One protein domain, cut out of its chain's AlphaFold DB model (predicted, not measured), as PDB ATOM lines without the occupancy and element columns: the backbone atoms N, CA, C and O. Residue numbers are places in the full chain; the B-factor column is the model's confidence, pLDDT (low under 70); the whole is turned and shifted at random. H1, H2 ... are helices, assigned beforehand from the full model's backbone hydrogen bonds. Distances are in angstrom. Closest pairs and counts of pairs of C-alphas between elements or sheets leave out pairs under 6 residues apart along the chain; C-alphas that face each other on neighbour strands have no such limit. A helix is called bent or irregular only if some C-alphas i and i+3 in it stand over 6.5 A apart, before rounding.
ATOM      1  N   LEU A 105     -44.207 -34.260 -21.775       97.62
ATOM      2  CA  LEU A 105     -45.261 -33.267 -21.540       97.62
ATOM      3  C   LEU A 105     -46.634 -33.710 -22.042       97.62
ATOM      4  O   LEU A 105     -47.639 -33.324 -21.443       97.62
ATOM      5  N   LYS A 106     -46.692 -34.499 -23.120       97.19
ATOM      6  CA  LYS A 106     -47.963 -35.011 -23.632       97.19
ATOM      7  C   LYS A 106     -48.535 -36.016 -22.641       97.19
ATOM      8  O   LYS A 106     -49.688 -35.875 -22.245       97.19
ATOM      9  N   TRP A 107     -47.707 -36.948 -22.170       97.44
ATOM     10  CA  TRP A 107     -48.121 -37.904 -21.147       97.44
ATOM     11  C   TRP A 107     -48.590 -37.201 -19.865       97.44
ATOM     12  O   TRP A 107     -49.675 -37.498 -19.366       97.44
ATOM     13  N   ILE A 108     -47.827 -36.214 -19.373       97.94
ATOM     14  CA  ILE A 108     -48.184 -35.429 -18.177       97.94
ATOM     15  C   ILE A 108     -49.546 -34.747 -18.349       97.94
ATOM     16  O   ILE A 108     -50.359 -34.769 -17.426       97.94
ATOM     17  N   LYS A 109     -49.808 -34.152 -19.519       96.44
ATOM     18  CA  LYS A 109     -51.087 -33.497 -19.820       96.44
ATOM     19  C   LYS A 109     -52.249 -34.490 -19.810       96.44
ATOM     20  O   LYS A 109     -53.280 -34.212 -19.204       96.44
ATOM     21  N   GLU A 110     -52.083 -35.640 -20.460       96.12
ATOM     22  CA  GLU A 110     -53.102 -36.698 -20.528       96.12
ATOM     23  C   GLU A 110     -53.443 -37.267 -19.140       96.12
ATOM     24  O   GLU A 110     -54.593 -37.621 -18.884       96.12
ATOM     25  N   HIS A 111     -52.470 -37.282 -18.223       96.56
ATOM     26  CA  HIS A 111     -52.582 -37.892 -16.895       96.56
ATOM     27  C   HIS A 111     -52.680 -36.867 -15.754       96.56
ATOM     28  O   HIS A 111     -52.561 -37.243 -14.587       96.56
ATOM     29  N   TRP A 112     -52.928 -35.585 -16.054       95.25
ATOM     30  CA  TRP A 112     -52.847 -34.489 -15.075       95.25
ATOM     31  C   TRP A 112     -53.723 -34.687 -13.824       95.25
ATOM     32  O   TRP A 112     -53.346 -34.298 -12.721       95.25
ATOM     33  N   ASN A 113     -54.885 -35.319 -13.995       91.00
ATOM     34  CA  ASN A 113     -55.851 -35.573 -12.922       91.00
ATOM     35  C   ASN A 113     -55.801 -37.015 -12.388       91.00
ATOM     36  O   ASN A 113     -56.767 -37.471 -11.782       91.00
ATOM     37  N   SER A 114     -54.720 -37.746 -12.659       90.31
ATOM     38  CA  SER A 114     -54.522 -39.114 -12.175       90.31
ATOM     39  C   SER A 114     -53.543 -39.156 -11.002       90.31
ATOM     40  O   SER A 114     -52.675 -38.291 -10.867       90.31
ATOM     41  N   ASP A 115     -53.618 -40.231 -10.222       84.56
ATOM     42  CA  ASP A 115     -52.640 -40.538  -9.173       84.56
ATOM     43  C   ASP A 115     -51.311 -41.083  -9.742       84.56
ATOM     44  O   ASP A 115     -50.416 -41.480  -8.999       84.56
ATOM     45  N   GLU A 116     -51.151 -41.118 -11.071       87.12
ATOM     46  CA  GLU A 116     -49.967 -41.685 -11.721       87.12
ATOM     47  C   GLU A 116     -48.822 -40.684 -11.907       87.12
ATOM     48  O   GLU A 116     -47.694 -41.096 -12.227       87.12
ATOM     49  N   LEU A 117     -49.083 -39.386 -11.715       91.44
ATOM     50  CA  LEU A 117     -48.063 -38.346 -11.803       91.44
ATOM     51  C   LEU A 117     -46.941 -38.612 -10.798       91.44
ATOM     52  O   LEU A 117     -47.163 -38.833  -9.610       91.44
ATOM     53  N   SER A 118     -45.704 -38.561 -11.282       90.62
ATOM     54  CA  SER A 118     -44.526 -38.731 -10.431       90.62
ATOM     55  C   SER A 118     -43.949 -37.380 -10.021       90.62
ATOM     56  O   SER A 118     -44.155 -36.374 -10.698       90.62
ATOM     57  N   TYR A 119     -43.105 -37.357  -8.988       91.12
ATOM     58  CA  TYR A 119     -42.268 -36.186  -8.707       91.12
ATOM     59  C   TYR A 119     -41.442 -35.757  -9.929       91.12
ATOM     60  O   TYR A 119     -41.286 -34.564 -10.163       91.12
ATOM     61  N   GLY A 120     -40.987 -36.702 -10.760       92.94
ATOM     62  CA  GLY A 120     -40.302 -36.396 -12.022       92.94
ATOM     63  C   GLY A 120     -41.162 -35.581 -12.994       92.94
ATOM     64  O   GLY A 120     -40.652 -34.678 -13.652       92.94
ATOM     65  N   SER A 121     -42.472 -35.831 -13.022       96.31
ATOM     66  CA  SER A 121     -43.439 -35.065 -13.812       96.31
ATOM     67  C   SER A 121     -43.500 -33.606 -13.351       96.31
ATOM     68  O   SER A 121     -43.413 -32.691 -14.168       96.31
ATOM     69  N   PHE A 122     -43.566 -33.372 -12.037       96.06
ATOM     70  CA  PHE A 122     -43.560 -32.019 -11.474       96.06
ATOM     71  C   PHE A 122     -42.223 -31.308 -11.673       96.06
ATOM     72  O   PHE A 122     -42.211 -30.145 -12.067       96.06
ATOM     73  N   LEU A 123     -41.102 -32.007 -11.473       95.56
ATOM     74  CA  LEU A 123     -39.770 -31.455 -11.730       95.56
ATOM     75  C   LEU A 123     -39.612 -31.036 -13.196       95.56
ATOM     76  O   LEU A 123     -39.040 -29.983 -13.469       95.56
ATOM     77  N   LYS A 124     -40.183 -31.803 -14.133       97.12
ATOM     78  CA  LYS A 124     -40.203 -31.408 -15.542       97.12
ATOM     79  C   LYS A 124     -40.996 -30.119 -15.768       97.12
ATOM     80  O   LYS A 124     -40.542 -29.243 -16.496       97.12
ATOM     81  N   LEU A 125     -42.166 -29.979 -15.146       97.81
ATOM     82  CA  LEU A 125     -42.961 -28.751 -15.251       97.81
ATOM     83  C   LEU A 125     -42.247 -27.554 -14.609       97.81
ATOM     84  O   LEU A 125     -42.285 -26.458 -15.161       97.81
ATOM     85  N   PHE A 126     -41.565 -27.768 -13.483       97.06
ATOM     86  CA  PHE A 126     -40.746 -26.755 -12.820       97.06
ATOM     87  C   PHE A 126     -39.622 -26.262 -13.731       97.06
ATOM     88  O   PHE A 126     -39.448 -25.052 -13.876       97.06
ATOM     89  N   GLU A 127     -38.927 -27.175 -14.411       96.31
ATOM     90  CA  GLU A 127     -37.921 -26.836 -15.419       96.31
ATOM     91  C   GLU A 127     -38.518 -25.954 -16.530       96.31
ATOM     92  O   GLU A 127     -37.965 -24.898 -16.836       96.31
ATOM     93  N   GLU A 128     -39.673 -26.335 -17.086       97.69
ATOM     94  CA  GLU A 128     -40.321 -25.590 -18.177       97.69
ATOM     95  C   GLU A 128     -40.775 -24.182 -17.748       97.69
ATOM     96  O   GLU A 128     -40.699 -23.249 -18.549       97.69
ATOM     97  N   ILE A 129     -41.190 -23.983 -16.488       96.50
ATOM     98  CA  ILE A 129     -41.499 -22.640 -15.957       96.50
ATOM     99  C   ILE A 129     -40.253 -21.897 -15.442       96.50
ATOM    100  O   ILE A 129     -40.306 -20.701 -15.150       96.50
ATOM    101  N   GLY A 130     -39.096 -22.560 -15.377       94.31
ATOM    102  CA  GLY A 130     -37.829 -21.996 -14.912       94.31
ATOM    103  C   GLY A 130     -37.707 -21.877 -13.390       94.31
ATOM    104  O   GLY A 130     -36.973 -21.000 -12.910       94.31
ATOM    105  N   LEU A 131     -38.432 -22.722 -12.650       93.75
ATOM    106  CA  LEU A 131     -38.368 -22.874 -11.199       93.75
ATOM    107  C   LEU A 131     -37.323 -23.935 -10.846       93.75
ATOM    108  O   LEU A 131     -37.454 -25.095 -11.212       93.75
ATOM    109  N   LYS A 132     -36.290 -23.536 -10.104       92.38
ATOM    110  CA  LYS A 132     -35.312 -24.475  -9.549       92.38
ATOM    111  C   LYS A 132     -35.915 -25.121  -8.310       92.38
ATOM    112  O   LYS A 132     -36.171 -24.388  -7.364       92.38
ATOM    113  N   SER A 133     -36.123 -26.430  -8.302       92.44
ATOM    114  CA  SER A 133     -36.824 -27.160  -7.236       92.44
ATOM    115  C   SER A 133     -36.095 -27.151  -5.886       92.44
ATOM    116  O   SER A 133     -34.885 -26.920  -5.810       92.44
ATOM    117  N   ALA A 134     -36.807 -27.472  -4.803       90.19
ATOM    118  CA  ALA A 134     -36.214 -27.678  -3.482       90.19
ATOM    119  C   ALA A 134     -35.094 -28.735  -3.487       90.19
ATOM    120  O   ALA A 134     -34.047 -28.504  -2.883       90.19
ATOM    121  N   ILE A 135     -35.241 -29.832  -4.243       88.56
ATOM    122  CA  ILE A 135     -34.180 -30.844  -4.393       88.56
ATOM    123  C   ILE A 135     -32.912 -30.217  -4.982       88.56
ATOM    124  O   ILE A 135     -31.816 -30.443  -4.481       88.56
ATOM    125  N   GLU A 136     -33.035 -29.385  -6.012       87.88
ATOM    126  CA  GLU A 136     -31.870 -28.754  -6.640       87.88
ATOM    127  C   GLU A 136     -31.257 -27.626  -5.793       87.88
ATOM    128  O   GLU A 136     -30.109 -27.226  -6.022       87.88
ATOM    129  N   ARG A 137     -32.029 -27.039  -4.871       90.56
ATOM    130  CA  ARG A 137     -31.570 -25.961  -3.984       90.56
ATOM    131  C   ARG A 137     -30.939 -26.489  -2.701       90.56
ATOM    132  O   ARG A 137     -29.885 -25.989  -2.322       90.56
ATOM    133  N   THR A 138     -31.585 -27.444  -2.036       87.56
ATOM    134  CA  THR A 138     -31.204 -27.920  -0.695       87.56
ATOM    135  C   THR A 138     -31.050 -29.436  -0.604       87.56
ATOM    136  O   THR A 138     -30.483 -29.920   0.368       87.56
ATOM    137  N   GLY A 139     -31.510 -30.195  -1.603       84.12
ATOM    138  CA  GLY A 139     -31.512 -31.662  -1.568       84.12
ATOM    139  C   GLY A 139     -32.623 -32.261  -0.701       84.12
ATOM    140  O   GLY A 139     -32.671 -33.476  -0.529       84.12
ATOM    141  N   GLU A 140     -33.522 -31.440  -0.155       83.75
ATOM    142  CA  GLU A 140     -34.522 -31.893   0.812       83.75
ATOM    143  C   GLU A 140     -35.843 -32.244   0.139       83.75
ATOM    144  O   GLU A 140     -36.538 -31.398  -0.427       83.75
ATOM    145  N   PHE A 141     -36.215 -33.517   0.256       81.50
ATOM    146  CA  PHE A 141     -37.429 -34.047  -0.350       81.50
ATOM    147  C   PHE A 141     -38.714 -33.504   0.291       81.50
ATOM    148  O   PHE A 141     -39.680 -33.242  -0.415       81.50
ATOM    149  N   ILE A 142     -38.728 -33.289   1.612       82.56
ATOM    150  CA  ILE A 142     -39.922 -32.789   2.314       82.56
ATOM    151  C   ILE A 142     -40.362 -31.420   1.778       82.56
ATOM    152  O   ILE A 142     -41.536 -31.211   1.494       82.56
ATOM    153  N   HIS A 143     -39.400 -30.538   1.499       88.81
ATOM    154  CA  HIS A 143     -39.661 -29.220   0.928       88.81
ATOM    155  C   HIS A 143     -40.117 -29.271  -0.536       88.81
ATOM    156  O   HIS A 143     -40.743 -28.323  -1.006       88.81
ATOM    157  N   LEU A 144     -39.832 -30.357  -1.270       91.94
ATOM    158  CA  LEU A 144     -40.352 -30.519  -2.628       91.94
ATOM    159  C   LEU A 144     -41.870 -30.712  -2.615       91.94
ATOM    160  O   LEU A 144     -42.552 -30.163  -3.476       91.94
ATOM    161  N   HIS A 145     -42.400 -31.481  -1.663       90.12
ATOM    162  CA  HIS A 145     -43.841 -31.708  -1.577       90.12
ATOM    163  C   HIS A 145     -44.603 -30.401  -1.318       90.12
ATOM    164  O   HIS A 145     -45.525 -30.076  -2.064       90.12
ATOM    165  N   ASP A 146     -44.151 -29.608  -0.344       91.25
ATOM    166  CA  ASP A 146     -44.752 -28.306  -0.032       91.25
ATOM    167  C   ASP A 146     -44.672 -27.333  -1.221       91.25
ATOM    168  O   ASP A 146     -45.611 -26.582  -1.504       91.25
ATOM    169  N   GLU A 147     -43.557 -27.356  -1.956       93.38
ATOM    170  CA  GLU A 147     -43.375 -26.545  -3.159       93.38
ATOM    171  C   GLU A 147     -44.323 -26.964  -4.289       93.38
ATOM    172  O   GLU A 147     -44.906 -26.101  -4.949       93.38
ATOM    173  N   ILE A 148     -44.526 -28.270  -4.488       94.69
ATOM    174  CA  ILE A 148     -45.501 -28.791  -5.453       94.69
ATOM    175  C   ILE A 148     -46.895 -28.289  -5.112       94.69
ATOM    176  O   ILE A 148     -47.535 -27.699  -5.978       94.69
ATOM    177  N   GLU A 149     -47.348 -28.442  -3.870       93.12
ATOM    178  CA  GLU A 149     -48.689 -28.002  -3.469       93.12
ATOM    179  C   GLU A 149     -48.861 -26.480  -3.581       93.12
ATOM    180  O   GLU A 149     -49.904 -26.000  -4.029       93.12
ATOM    181  N   THR A 150     -47.810 -25.707  -3.290       94.44
ATOM    182  CA  THR A 150     -47.814 -24.245  -3.465       94.44
ATOM    183  C   THR A 150     -47.977 -23.837  -4.933       94.44
ATOM    184  O   THR A 150     -48.701 -22.889  -5.244       94.44
ATOM    185  N   VAL A 151     -47.301 -24.535  -5.850       95.50
ATOM    186  CA  VAL A 151     -47.274 -24.200  -7.285       95.50
ATOM    187  C   VAL A 151     -48.410 -24.886  -8.062       95.50
ATOM    188  O   VAL A 151     -48.757 -24.457  -9.162       95.50
ATOM    189  N   ARG A 152     -49.062 -25.906  -7.492       95.50
ATOM    190  CA  ARG A 152     -50.121 -26.696  -8.139       95.50
ATOM    191  C   ARG A 152     -51.269 -25.870  -8.732       95.50
ATOM    192  O   ARG A 152     -51.654 -26.173  -9.863       95.50
ATOM    193  N   PRO A 153     -51.791 -24.808  -8.082       96.88
ATOM    194  CA  PRO A 153     -52.813 -23.961  -8.693       96.88
ATOM    195  C   PRO A 153     -52.341 -23.312  -9.999       96.88
ATOM    196  O   PRO A 153     -53.092 -23.270 -10.967       96.88
ATOM    197  N   LEU A 154     -51.083 -22.859 -10.058       97.75
ATOM    198  CA  LEU A 154     -50.510 -22.282 -11.276       97.75
ATOM    199  C   LEU A 154     -50.415 -23.334 -12.383       97.75
ATOM    200  O   LEU A 154     -50.784 -23.057 -13.522       97.75
ATOM    201  N   LEU A 155     -49.960 -24.545 -12.047       97.56
ATOM    202  CA  LEU A 155     -49.888 -25.644 -13.009       97.56
ATOM    203  C   LEU A 155     -51.279 -26.027 -13.538       97.56
ATOM    204  O   LEU A 155     -51.420 -26.254 -14.735       97.56
ATOM    205  N   ASN A 156     -52.320 -26.010 -12.697       97.50
ATOM    206  CA  ASN A 156     -53.703 -26.225 -13.141       97.50
ATOM    207  C   ASN A 156     -54.138 -25.182 -14.185       97.50
ATOM    208  O   ASN A 156     -54.720 -25.543 -15.209       97.50
ATOM    209  N   SER A 157     -53.822 -23.905 -13.961       97.69
ATOM    210  CA  SER A 157     -54.132 -22.824 -14.907       97.69
ATOM    211  C   SER A 157     -53.337 -22.936 -16.210       97.69
ATOM    212  O   SER A 157     -53.858 -22.641 -17.285       97.69
ATOM    213  N   ILE A 158     -52.092 -23.412 -16.134       98.06
ATOM    214  CA  ILE A 158     -51.264 -23.731 -17.304       98.06
ATOM    215  C   ILE A 158     -51.891 -24.871 -18.122       98.06
ATOM    216  O   ILE A 158     -52.014 -24.753 -19.340       98.06
ATOM    217  N   MET A 159     -52.331 -25.949 -17.467       97.31
ATOM    218  CA  MET A 159     -52.955 -27.098 -18.134       97.31
ATOM    219  C   MET A 159     -54.289 -26.734 -18.798       97.31
ATOM    220  O   MET A 159     -54.591 -27.222 -19.887       97.31
ATOM    221  N   SER A 160     -55.074 -25.846 -18.177       95.81
ATOM    222  CA  SER A 160     -56.366 -25.387 -18.708       95.81
ATOM    223  C   SER A 160     -56.258 -24.279 -19.760       95.81
ATOM    224  O   SER A 160     -57.245 -23.974 -20.426       95.81
ATOM    225  N   GLY A 161     -55.080 -23.668 -19.928       95.81
ATOM    226  CA  GLY A 161     -54.884 -22.549 -20.848       95.81
ATOM    227  C   GLY A 161     -55.429 -21.207 -20.341       95.81
ATOM    228  O   GLY A 161     -55.605 -20.278 -21.130       95.81
ATOM    229  N   ASN A 162     -55.718 -21.078 -19.041       96.31
ATOM    230  CA  ASN A 162     -56.303 -19.868 -18.464       96.31
ATOM    231  C   ASN A 162     -55.242 -18.791 -18.171       96.31
ATOM    232  O   ASN A 162     -54.798 -18.616 -17.036       96.31
ATOM    233  N   ASN A 163     -54.850 -18.033 -19.199       93.81
ATOM    234  CA  ASN A 163     -53.777 -17.034 -19.092       93.81
ATOM    235  C   ASN A 163     -54.043 -15.921 -18.060       93.81
ATOM    236  O   ASN A 163     -53.099 -15.448 -17.431       93.81
ATOM    237  N   ILE A 164     -55.305 -15.533 -17.844       95.12
ATOM    238  CA  ILE A 164     -55.675 -14.515 -16.842       95.12
ATOM    239  C   ILE A 164     -55.381 -15.029 -15.425       95.12
ATOM    240  O   ILE A 164     -54.871 -14.310 -14.561       95.12
ATOM    241  N   GLU A 165     -55.695 -16.299 -15.178       96.56
ATOM    242  CA  GLU A 165     -55.459 -16.930 -13.884       96.56
ATOM    243  C   GLU A 165     -53.977 -17.231 -13.656       96.56
ATOM    244  O   GLU A 165     -53.497 -17.064 -12.536       96.56
ATOM    245  N   ILE A 166     -53.231 -17.582 -14.712       97.00
ATOM    246  CA  ILE A 166     -51.765 -17.682 -14.666       97.00
ATOM    247  C   ILE A 166     -51.170 -16.369 -14.146       97.00
ATOM    248  O   ILE A 166     -50.452 -16.388 -13.150       97.00
ATOM    249  N   GLU A 167     -51.504 -15.234 -14.763       94.19
ATOM    250  CA  GLU A 167     -50.985 -13.919 -14.364       94.19
ATOM    251  C   GLU A 167     -51.291 -13.603 -12.891       94.19
ATOM    252  O   GLU A 167     -50.395 -13.271 -12.113       94.19
ATOM    253  N   THR A 168     -52.534 -13.849 -12.470       95.31
ATOM    254  CA  THR A 168     -52.974 -13.641 -11.081       95.31
ATOM    255  C   THR A 168     -52.215 -14.519 -10.077       95.31
ATOM    256  O   THR A 168     -51.958 -14.101  -8.945       95.31
ATOM    257  N   LEU A 169     -51.884 -15.760 -10.440       95.94
ATOM    258  CA  LEU A 169     -51.193 -16.700  -9.552       95.94
ATOM    259  C   LEU A 169     -49.691 -16.431  -9.478       95.94
ATOM    260  O   LEU A 169     -49.124 -16.529  -8.389       95.94
ATOM    261  N   ILE A 170     -49.061 -16.019 -10.584       94.25
ATOM    262  CA  ILE A 170     -47.668 -15.551 -10.579       94.25
ATOM    263  C   ILE A 170     -47.488 -14.433  -9.554       94.25
ATOM    264  O   ILE A 170     -46.526 -14.445  -8.784       94.25
ATOM    265  N   ASP A 171     -48.453 -13.515  -9.493       88.56
ATOM    266  CA  ASP A 171     -48.421 -12.391  -8.568       88.56
ATOM    267  C   ASP A 171     -48.432 -12.786  -7.090       88.56
ATOM    268  O   ASP A 171     -47.867 -12.057  -6.268       88.56
ATOM    269  N   LYS A 172     -49.075 -13.913  -6.770       91.44
ATOM    270  CA  LYS A 172     -49.241 -14.431  -5.406       91.44
ATOM    271  C   LYS A 172     -48.099 -15.348  -4.982       91.44
ATOM    272  O   LYS A 172     -47.721 -15.334  -3.816       91.44
ATOM    273  N   ILE A 173     -47.591 -16.157  -5.908       91.88
ATOM    274  CA  ILE A 173     -46.615 -17.212  -5.617       91.88
ATOM    275  C   ILE A 173     -45.189 -16.658  -5.643       91.88
ATOM    276  O   ILE A 173     -44.372 -17.002  -4.788       91.88
ATOM    277  N   PHE A 174     -44.870 -15.792  -6.608       90.12
ATOM    278  CA  PHE A 174     -43.496 -15.363  -6.851       90.12
ATOM    279  C   PHE A 174     -43.233 -13.920  -6.421       90.12
ATOM    280  O   PHE A 174     -44.065 -13.019  -6.549       90.12
ATOM    281  N   LYS A 175     -42.006 -13.684  -5.946       85.12
ATOM    282  CA  LYS A 175     -41.513 -12.339  -5.638       85.12
ATOM    283  C   LYS A 175     -41.466 -11.480  -6.898       85.12
ATOM    284  O   LYS A 175     -41.147 -11.972  -7.978       85.12
ATOM    285  N   ILE A 176     -41.713 -10.178  -6.725       79.12
ATOM    286  CA  ILE A 176     -41.857  -9.204  -7.818       79.12
ATOM    287  C   ILE A 176     -40.691  -9.212  -8.815       79.12
ATOM    288  O   ILE A 176     -40.917  -9.132 -10.016       79.12
ATOM    289  N   GLU A 177     -39.468  -9.408  -8.324       85.88
ATOM    290  CA  GLU A 177     -38.230  -9.416  -9.112       85.88
ATOM    291  C   GLU A 177     -38.103 -10.594 -10.096       85.88
ATOM    292  O   GLU A 177     -37.290 -10.534 -11.014       85.88
ATOM    293  N   PHE A 178     -38.921 -11.644  -9.953       86.12
ATOM    294  CA  PHE A 178     -38.900 -12.812 -10.842       86.12
ATOM    295  C   PHE A 178     -40.195 -13.012 -11.641       86.12
ATOM    296  O   PHE A 178     -40.276 -13.947 -12.439       86.12
ATOM    297  N   LYS A 179     -41.204 -12.151 -11.452       89.12
ATOM    298  CA  LYS A 179     -42.549 -12.349 -12.018       89.12
ATOM    299  C   LYS A 179     -42.552 -12.440 -13.534       89.12
ATOM    300  O   LYS A 179     -43.141 -13.367 -14.073       89.12
ATOM    301  N   GLU A 180     -41.861 -11.530 -14.214       92.12
ATOM    302  CA  GLU A 180     -41.843 -11.488 -15.681       92.12
ATOM    303  C   GLU A 180     -41.286 -12.786 -16.281       92.12
ATOM    304  O   GLU A 180     -41.878 -13.358 -17.197       92.12
ATOM    305  N   LYS A 181     -40.197 -13.315 -15.705       93.75
ATOM    306  CA  LYS A 181     -39.614 -14.600 -16.116       93.75
ATOM    307  C   LYS A 181     -40.633 -15.733 -15.982       93.75
ATOM    308  O   LYS A 181     -40.855 -16.473 -16.939       93.75
ATOM    309  N   PHE A 182     -41.240 -15.879 -14.804       95.06
ATOM    310  CA  PHE A 182     -42.175 -16.975 -14.549       95.06
ATOM    311  C   PHE A 182     -43.470 -16.836 -15.352       95.06
ATOM    312  O   PHE A 182     -43.982 -17.845 -15.832       95.06
ATOM    313  N   LEU A 183     -43.968 -15.616 -15.557       96.19
ATOM    314  CA  LEU A 183     -45.138 -15.345 -16.389       96.19
ATOM    315  C   LEU A 183     -44.892 -15.760 -17.840       96.19
ATOM    316  O   LEU A 183     -45.655 -16.556 -18.388       96.19
ATOM    317  N   ASN A 184     -43.797 -15.283 -18.435       96.69
ATOM    318  CA  ASN A 184     -43.454 -15.585 -19.823       96.69
ATOM    319  C   ASN A 184     -43.290 -17.092 -20.045       96.69
ATOM    320  O   ASN A 184     -43.856 -17.644 -20.992       96.69
ATOM    321  N   ASN A 185     -42.579 -17.774 -19.144       97.94
ATOM    322  CA  ASN A 185     -42.385 -19.219 -19.239       97.94
ATOM    323  C   ASN A 185     -43.695 -19.996 -19.026       97.94
ATOM    324  O   ASN A 185     -43.963 -20.951 -19.751       97.94
ATOM    325  N   SER A 186     -44.545 -19.568 -18.087       97.75
ATOM    326  CA  SER A 186     -45.842 -20.211 -17.825       97.75
ATOM    327  C   SER A 186     -46.794 -20.081 -19.013       97.75
ATOM    328  O   SER A 186     -47.433 -21.057 -19.399       97.75
ATOM    329  N   ILE A 187     -46.851 -18.906 -19.650       97.62
ATOM    330  CA  ILE A 187     -47.639 -18.692 -20.873       97.62
ATOM    331  C   ILE A 187     -47.066 -19.511 -22.036       97.62
ATOM    332  O   ILE A 187     -47.821 -20.116 -22.801       97.62
ATOM    333  N   ALA A 188     -45.739 -19.565 -22.183       98.00
ATOM    334  CA  ALA A 188     -45.095 -20.373 -23.215       98.00
ATOM    335  C   ALA A 188     -45.416 -21.867 -23.048       98.00
ATOM    336  O   ALA A 188     -45.794 -22.524 -24.022       98.00
ATOM    337  N   LEU A 189     -45.336 -22.382 -21.818       98.31
ATOM    338  CA  LEU A 189     -45.696 -23.758 -21.492       98.31
ATOM    339  C   LEU A 189     -47.187 -24.024 -21.730       98.31
ATOM    340  O   LEU A 189     -47.518 -25.005 -22.387       98.31
ATOM    341  N   SER A 190     -48.073 -23.131 -21.282       98.06
ATOM    342  CA  SER A 190     -49.519 -23.200 -21.541       98.06
ATOM    343  C   SER A 190     -49.803 -23.344 -23.040       98.06
ATOM    344  O   SER A 190     -50.407 -24.322 -23.479       98.06
ATOM    345  N   ASN A 191     -49.244 -22.454 -23.865       97.62
ATOM    346  CA  ASN A 191     -49.402 -22.504 -25.320       97.62
ATOM    347  C   ASN A 191     -48.841 -23.789 -25.948       97.62
ATOM    348  O   ASN A 191     -49.414 -24.300 -26.909       97.62
ATOM    349  N   LYS A 192     -47.715 -24.302 -25.438       97.50
ATOM    350  CA  LYS A 192     -47.118 -25.569 -25.885       97.50
ATOM    351  C   LYS A 192     -48.047 -26.739 -25.569       97.50
ATOM    352  O   LYS A 192     -48.314 -27.548 -26.452       97.50
ATOM    353  N   LEU A 193     -48.586 -26.779 -24.353       97.31
ATOM    354  CA  LEU A 193     -49.520 -27.806 -23.909       97.31
ATOM    355  C   LEU A 193     -50.834 -27.758 -24.688       97.31
ATOM    356  O   LEU A 193     -51.362 -28.808 -25.010       97.31
ATOM    357  N   GLN A 194     -51.347 -26.589 -25.078       96.38
ATOM    358  CA  GLN A 194     -52.566 -26.511 -25.901       96.38
ATOM    359  C   GLN A 194     -52.388 -27.023 -27.342       96.38
ATOM    360  O   GLN A 194     -53.376 -27.235 -28.043       96.38
ATOM    361  N   ARG A 195     -51.147 -27.222 -27.803       94.88
ATOM    362  CA  ARG A 195     -50.839 -27.698 -29.164       94.88
ATOM    363  C   ARG A 195     -50.561 -29.197 -29.252       94.88
ATOM    364  O   ARG A 195     -50.485 -29.704 -30.370       94.88
TER     365      ARG A 195
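Overview. This is residues 105 to 195 of the 196 residues of an uncharacterized protein of Butyricicoccus sp. 1XD8-22 (UniProt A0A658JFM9). Look first for a small three-helix bundle, H4b, H5 and H6, whose centres make a triangle and whose neighbours in the chain fold back on each other; from it H4a, the first arm of the bent helix H4, turns away and has the short H3 packed on it. H2 lies near the middle of the whole and packs with its last residues on H6, steeply across it, while H1 sits at the edge near the end of H6. The printed part has 91 residues with six named helices, H1 to H6 in chain order, and no named strand; its class is all helix. It is compact, with a radius of gyration of the C-alphas of 12.5 A, and flat, spanning 33 by 32 by 16 A.

Arrangement. Begin with H1, residues 105 to 110, which only just touches H6, residues 176 to 193, with 3 pairs of C-alphas within 8 A and with residue 193 of H6 alone; the closest C-alphas are those of Lys 109 and Leu 193, 7.2 A apart. Next comes H2, residues 119 to 129, which is close to H1 but not clearly touching it, the closest C-alphas, those of Ile 108 and Ser 121, being 6.5 A apart. H2 touches residues 182 to 189 of H6, closest at the C-alphas of Ile 129 and Asn 185, 4.8 A, at a steep tilt of 69 degrees, only just short of about perpendicular, opposite ways. Look then at H3, residues 134 to 138: it is apart from H2 and touches H4a, residues 141 to 150, where the C-alphas of Ala 134 and Leu 144 come closest at 5.1 A. By its hydrogen bonds H4, residues 141 to 160, was assigned as one helix, but it is bent: C-alphas 150 and 153 are 7.2 A apart, and the lines of H4a and H4b, residues 153 to 160, stand at a steep tilt of 62 degrees. H4b and H5, residues 163 to 173, form a helical hairpin at a shallow tilt of 15 degrees, opposite ways, with the C-alphas of Ser 157 and Ile 166 closest at 5.7 A. H5 and H6 form a second helical hairpin at a tilt of 37 degrees, only just steep, opposite ways, with the C-alphas of Ile 170 and Lys 179 closest at 6.2 A. H4b touches residues 186 to 193 of H6 at a shallow tilt of 30 degrees, the same way, closest at the C-alphas of Ile 158 and Ser 190, 4.6 A. H6 is the hub, touching four other helices. In the backbones of H1, H2, H3 and H4b every O i to N i+4 pair is within hydrogen-bond range; in H4a it is 5 of 6, in H5 6 of 7 and in H6 12 of 14.

Along the chain. Find C-alpha 105 at (-45.261, -33.267, -21.540), where H1 begins. H2 measures 15.4 A from first to last C-alpha, H4a 14.6 A, H4b 10.7 A and H5 15.3 A. Find C-alpha 141 at (-37.429, -34.047, -0.350), where H4a begins. H6, 25.8 A long, ends at C-alpha 193 at (-49.520, -27.806, -23.909); it is irregular, with C-alphas 177 and 180 standing 7.8 A apart.

Size, cuts and confidence. The two C-alphas farthest apart are those of Thr 138 and Arg 195, 34.6 A. The printed part has no cut and no long link; the link from H1 to H2 is short, and the other four are tight. The mean pLDDT of the printed part is 93.5, and no printed residue is under 70.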